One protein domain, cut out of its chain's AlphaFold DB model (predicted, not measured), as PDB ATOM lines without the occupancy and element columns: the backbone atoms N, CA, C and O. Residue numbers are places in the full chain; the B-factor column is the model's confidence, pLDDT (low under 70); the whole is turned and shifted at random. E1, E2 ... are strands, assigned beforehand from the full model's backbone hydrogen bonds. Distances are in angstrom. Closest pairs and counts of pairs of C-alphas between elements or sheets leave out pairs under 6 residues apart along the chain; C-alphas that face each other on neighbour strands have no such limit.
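What this domain is: This is residues 11 to 51 of the 52 residues of an uncharacterized protein of Salinarchaeum sp. Harcht-Bsk1 (UniProt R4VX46). Picture a small three-stranded sheet, E2, E1 and E5, at one end of the domain, and a longer two-stranded hairpin, E3 and E4, that makes the other end and much of the long axis. The links between them hold many of the residues. The printed part has 41 residues, with no named helix and five named strands, E1 to E5 in chain order; both sheets are antiparallel, the larger in the order E2, E1, E5. The class is all strand, though only 19 of the 41 residues are in named strands. The whole is compact, with a radius of gyration of the C-alphas of 9.7 A and spans of 27 by 18 by 16 A.

How they stand to each other: Look first at inner strand E1, residues 11 to 13. On it pairs E5, residues 48 to 50, antiparallel at 148 degrees, with N 12 and O 49 2.8 A apart. E2, residues 19 to 21, forms a hairpin with E1, antiparallel at 153 degrees, with N 11 and O 20 2.8 A apart. In the hairpin of E3, residues 27 to 31, and E4, residues 35 to 39, find N 39 and O 27 at 2.7 A. E4 comes nearest to E5 at the C-alphas of Thr 38 and Val 48, 7.0 A apart; E3 and E5 are apart.

Where its parts are: Find C-alpha 11 at (-8.022, -21.349, -0.473), where E1 begins; it runs 6.9 A, E2 7.2 A and E5 7.1 A. E3 begins at C-alpha 27, (-17.742, -20.589, -7.352), and like E4 runs 12.5 A. E5 ends at C-alpha 50, (-8.030, -21.615, 4.070).

The domain as a whole: The farthest C-alphas, of Arg 17 and Gly 33, are 27.8 A apart. The printed part has no cut and no long link. Its mean pLDDT is 92.0, and no printed residue is under 70.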
ATOM      1  N   LEU A  11      -7.132 -20.216  -0.687       93.00
ATOM      2  CA  LEU A  11      -8.022 -21.349  -0.473       93.00
ATOM      3  C   LEU A  11      -7.451 -22.594  -1.143       93.00
ATOM      4  O   LEU A  11      -6.773 -22.517  -2.172       93.00
ATOM      5  N   VAL A  12      -7.752 -23.755  -0.572       94.25
ATOM      6  CA  VAL A  12      -7.421 -25.053  -1.153       94.25
ATOM      7  C   VAL A  12      -8.623 -25.987  -1.104       94.25
ATOM      8  O   VAL A  12      -9.311 -26.112  -0.094       94.25
ATOM      9  N   CYS A  13      -8.883 -26.669  -2.215       95.38
ATOM     10  CA  CYS A  13      -9.875 -27.724  -2.292       95.38
ATOM     11  C   CYS A  13      -9.233 -29.052  -1.894       95.38
ATOM     12  O   CYS A  13      -8.312 -29.535  -2.557       95.38
ATOM     13  N   HIS A  14      -9.757 -29.701  -0.859       94.19
ATOM     14  CA  HIS A  14      -9.233 -30.991  -0.404       94.19
ATOM     15  C   HIS A  14      -9.664 -32.171  -1.280       94.19
ATOM     16  O   HIS A  14      -9.057 -33.234  -1.194       94.19
ATOM     17  N   ALA A  15     -10.673 -31.995  -2.139       94.75
ATOM     18  CA  ALA A  15     -11.138 -33.050  -3.036       94.75
ATOM     19  C   ALA A  15     -10.230 -33.236  -4.264       94.75
ATOM     20  O   ALA A  15      -9.971 -34.366  -4.662       94.75
ATOM     21  N   CYS A  16      -9.736 -32.144  -4.860       94.50
ATOM     22  CA  CYS A  16      -8.923 -32.189  -6.088       94.50
ATOM     23  C   CYS A  16      -7.562 -31.484  -5.976       94.50
ATOM     24  O   CYS A  16      -6.834 -31.421  -6.961       94.50
ATOM     25  N   ARG A  17      -7.214 -30.950  -4.795       93.69
ATOM     26  CA  ARG A  17      -5.962 -30.220  -4.510       93.69
ATOM     27  C   ARG A  17      -5.793 -28.900  -5.274       93.69
ATOM     28  O   ARG A  17      -4.694 -28.359  -5.306       93.69
ATOM     29  N   PHE A  18      -6.868 -28.354  -5.846       93.31
ATOM     30  CA  PHE A  18      -6.854 -27.024  -6.454       93.31
ATOM     31  C   PHE A  18      -6.609 -25.942  -5.397       93.31
ATOM     32  O   PHE A  18      -7.264 -25.960  -4.357       93.31
ATOM     33  N   SER A  19      -5.703 -25.001  -5.666       92.94
ATOM     34  CA  SER A  19      -5.410 -23.868  -4.785       92.94
ATOM     35  C   SER A  19      -5.444 -22.558  -5.555       92.94
ATOM     36  O   SER A  19      -4.790 -22.450  -6.592       92.94
ATOM     37  N   ALA A  20      -6.159 -21.573  -5.026       91.38
ATOM     38  CA  ALA A  20      -6.322 -20.255  -5.627       91.38
ATOM     39  C   ALA A  20      -6.601 -19.217  -4.527       91.38
ATOM     40  O   ALA A  20      -7.088 -19.593  -3.454       91.38
ATOM     41  N   PRO A  21      -6.308 -17.925  -4.749       91.19
ATOM     42  CA  PRO A  21      -6.678 -16.866  -3.811       91.19
ATOM     43  C   PRO A  21      -8.186 -16.878  -3.513       91.19
ATOM     44  O   PRO A  21      -9.000 -17.172  -4.389       91.19
ATOM     45  N   ALA A  22      -8.569 -16.590  -2.267       86.94
ATOM     46  CA  ALA A  22      -9.964 -16.413  -1.877       86.94
ATOM     47  C   ALA A  22     -10.553 -15.231  -2.647       86.94
ATOM     48  O   ALA A  22      -9.989 -14.138  -2.623       86.94
ATOM     49  N   GLY A  23     -11.697 -15.441  -3.294       85.56
ATOM     50  CA  GLY A  23     -12.351 -14.401  -4.080       85.56
ATOM     51  C   GLY A  23     -13.096 -14.972  -5.275       85.56
ATOM     52  O   GLY A  23     -13.717 -16.030  -5.172       85.56
ATOM     53  N   ASP A  24     -13.017 -14.250  -6.387       85.75
ATOM     54  CA  ASP A  24     -13.747 -14.502  -7.635       85.75
ATOM     55  C   ASP A  24     -13.333 -15.796  -8.347       85.75
ATOM     56  O   ASP A  24     -14.107 -16.354  -9.118       85.75
ATOM     57  N   GLU A  25     -12.150 -16.329  -8.031       87.38
ATOM     58  CA  GLU A  25     -11.669 -17.614  -8.552       87.38
ATOM     59  C   GLU A  25     -12.472 -18.819  -8.030       87.38
ATOM     60  O   GLU A  25     -12.270 -19.942  -8.491       87.38
ATOM     61  N   TRP A  26     -13.357 -18.623  -7.050       91.25
ATOM     62  CA  TRP A  26     -14.158 -19.687  -6.455       91.25
ATOM     63  C   TRP A  26     -15.641 -19.500  -6.747       91.25
ATOM     64  O   TRP A  26     -16.207 -18.430  -6.523       91.25
ATOM     65  N   ASP A  27     -16.297 -20.580  -7.168       93.06
ATOM     66  CA  ASP A  27     -17.742 -20.589  -7.352       93.06
ATOM     67  C   ASP A  27     -18.446 -20.386  -6.011       93.06
ATOM     68  O   ASP A  27     -18.132 -21.036  -5.013       93.06
ATOM     69  N   LYS A  28     -19.466 -19.533  -5.998       91.81
ATOM     70  CA  LYS A  28     -20.380 -19.399  -4.865       91.81
ATOM     71  C   LYS A  28     -21.719 -19.978  -5.272       91.81
ATOM     72  O   LYS A  28     -22.321 -19.535  -6.245       91.81
ATOM     73  N   ILE A  29     -22.169 -20.982  -4.533       92.69
ATOM     74  CA  ILE A  29     -23.476 -21.598  -4.737       92.69
ATOM     75  C   ILE A  29     -24.400 -21.203  -3.597       92.69
ATOM     76  O   ILE A  29     -23.981 -21.138  -2.443       92.69
ATOM     77  N   GLU A  30     -25.664 -20.954  -3.910       94.06
ATOM     78  CA  GLU A  30     -26.697 -20.785  -2.899       94.06
ATOM     79  C   GLU A  30     -27.349 -22.137  -2.622       94.06
ATOM     80  O   GLU A  30     -27.835 -22.807  -3.534       94.06
ATOM     81  N   VAL A  31     -27.325 -22.557  -1.360       90.62
ATOM     82  CA  VAL A  31     -27.937 -23.809  -0.919       90.62
ATOM     83  C   VAL A  31     -29.120 -23.472  -0.025       90.62
ATOM     84  O   VAL A  31     -28.959 -22.881   1.047       90.62
ATOM     85  N   THR A  32     -30.323 -23.853  -0.453       92.06
ATOM     86  CA  THR A  32     -31.554 -23.622   0.309       92.06
ATOM     87  C   THR A  32     -31.433 -24.217   1.715       92.06
ATOM     88  O   THR A  32     -31.133 -25.396   1.874       92.06
ATOM     89  N   GLY A  33     -31.651 -23.391   2.742       91.88
ATOM     90  CA  GLY A  33     -31.566 -23.795   4.151       91.88
ATOM     91  C   GLY A  33     -30.162 -23.772   4.773       91.88
ATOM     92  O   GLY A  33     -30.057 -23.920   5.986       91.88
ATOM     93  N   VAL A  34     -29.100 -23.545   3.990       90.44
ATOM     94  CA  VAL A  34     -27.711 -23.418   4.490       90.44
ATOM     95  C   VAL A  34     -27.126 -22.032   4.194       90.44
ATOM     96  O   VAL A  34     -26.365 -21.501   4.999       90.44
ATOM     97  N   GLY A  35     -27.514 -21.418   3.073       91.62
ATOM     98  CA  GLY A  35     -27.009 -20.125   2.610       91.62
ATOM     99  C   GLY A  35     -25.941 -20.264   1.525       91.62
ATOM    100  O   GLY A  35     -25.842 -21.291   0.849       91.62
ATOM    101  N   THR A  36     -25.158 -19.206   1.318       91.94
ATOM    102  CA  THR A  36     -24.098 -19.188   0.306       91.94
ATOM    103  C   THR A  36     -22.900 -20.021   0.755       91.94
ATOM    104  O   THR A  36     -22.292 -19.750   1.790       91.94
ATOM    105  N   MET A  37     -22.522 -21.010  -0.050       92.12
ATOM    106  CA  MET A  37     -21.345 -21.847   0.164       92.12
ATOM    107  C   MET A  37     -20.318 -21.638  -0.944       92.12
ATOM    108  O   MET A  37     -20.660 -21.390  -2.099       92.12
ATOM    109  N   THR A  38     -19.043 -21.798  -0.592       92.94
ATOM    110  CA  THR A  38     -17.947 -21.793  -1.568       92.94
ATOM    111  C   THR A  38     -17.789 -23.188  -2.166       92.94
ATOM    112  O   THR A  38     -17.738 -24.188  -1.446       92.94
ATOM    113  N   ARG A  39     -17.705 -23.258  -3.491       93.88
ATOM    114  CA  ARG A  39     -17.555 -24.471  -4.288       93.88
ATOM    115  C   ARG A  39     -16.288 -24.376  -5.130       93.88
ATOM    116  O   ARG A  39     -15.968 -23.344  -5.706       93.88
ATOM    117  N   CYS A  40     -15.553 -25.477  -5.218       94.88
ATOM    118  CA  CYS A  40     -14.394 -25.572  -6.088       94.88
ATOM    119  C   CYS A  40     -14.824 -25.551  -7.566       94.88
ATOM    120  O   CYS A  40     -15.597 -26.428  -7.964       94.88
ATOM    121  N   PRO A  41     -14.265 -24.656  -8.400       93.25
ATOM    122  CA  PRO A  41     -14.615 -24.570  -9.822       93.25
ATOM    123  C   PRO A  41     -14.102 -25.760 -10.643       93.25
ATOM    124  O   PRO A  41     -14.593 -26.040 -11.732       93.25
ATOM    125  N   LYS A  42     -13.097 -26.492 -10.140       93.81
ATOM    126  CA  LYS A  42     -12.473 -27.606 -10.872       93.81
ATOM    127  C   LYS A  42     -13.223 -28.925 -10.733       93.81
ATOM    128  O   LYS A  42     -13.230 -29.709 -11.672       93.81
ATOM    129  N   CYS A  43     -13.786 -29.206  -9.559       94.50
ATOM    130  CA  CYS A  43     -14.414 -30.499  -9.262       94.50
ATOM    131  C   CYS A  43     -15.824 -30.389  -8.671       94.50
ATOM    132  O   CYS A  43     -16.445 -31.411  -8.404       94.50
ATOM    133  N   GLY A  44     -16.323 -29.176  -8.415       92.38
ATOM    134  CA  GLY A  44     -17.646 -28.955  -7.832       92.38
ATOM    135  C   GLY A  44     -17.759 -29.289  -6.340       92.38
ATOM    136  O   GLY A  44     -18.850 -29.210  -5.785       92.38
ATOM    137  N   SER A  45     -16.664 -29.653  -5.666       93.56
ATOM    138  CA  SER A  45     -16.693 -29.965  -4.234       93.56
ATOM    139  C   SER A  45     -16.742 -28.698  -3.379       93.56
ATOM    140  O   SER A  45     -16.031 -27.735  -3.651       93.56
ATOM    141  N   THR A  46     -17.526 -28.712  -2.303       92.94
ATOM    142  CA  THR A  46     -17.589 -27.638  -1.293       92.94
ATOM    143  C   THR A  46     -16.560 -27.804  -0.170       92.94
ATOM    144  O   THR A  46     -16.510 -26.995   0.753       92.94
ATOM    145  N   ARG A  47     -15.703 -28.835  -0.237       94.31
ATOM    146  CA  ARG A  47     -14.630 -29.078   0.739       94.31
ATOM    147  C   ARG A  47     -13.422 -28.177   0.460       94.31
ATOM    148  O   ARG A  47     -12.408 -28.625  -0.087       94.31
ATOM    149  N   VAL A  48     -13.582 -26.898   0.784       93.00
ATOM    150  CA  VAL A  48     -12.610 -25.821   0.565       93.00
ATOM    151  C   VAL A  48     -12.191 -25.232   1.909       93.00
ATOM    152  O   VAL A  48     -13.044 -24.918   2.734       93.00
ATOM    153  N   GLU A  49     -10.888 -25.083   2.129       92.88
ATOM    154  CA  GLU A  49     -10.320 -24.611   3.397       92.88
ATOM    155  C   GLU A  49      -9.277 -23.516   3.151       92.88
ATOM    156  O   GLU A  49      -8.645 -23.466   2.094       92.88
ATOM    157  N   HIS A  50      -9.087 -22.624   4.127       89.38
ATOM    158  CA  HIS A  50      -8.030 -21.615   4.070       89.38
ATOM    159  C   HIS A  50      -6.684 -22.286   4.340       89.38
ATOM    160  O   HIS A  50      -6.491 -22.926   5.377       89.38
ATOM    161  N   LYS A  51      -5.736 -22.108   3.424       83.00
ATOM    162  CA  LYS A  51      -4.346 -22.501   3.619       83.00
ATOM    163  C   LYS A  51      -3.740 -21.556   4.664       83.00
ATOM    164  O   LYS A  51      -3.481 -20.394   4.364       83.00
TER     165      LYS A  51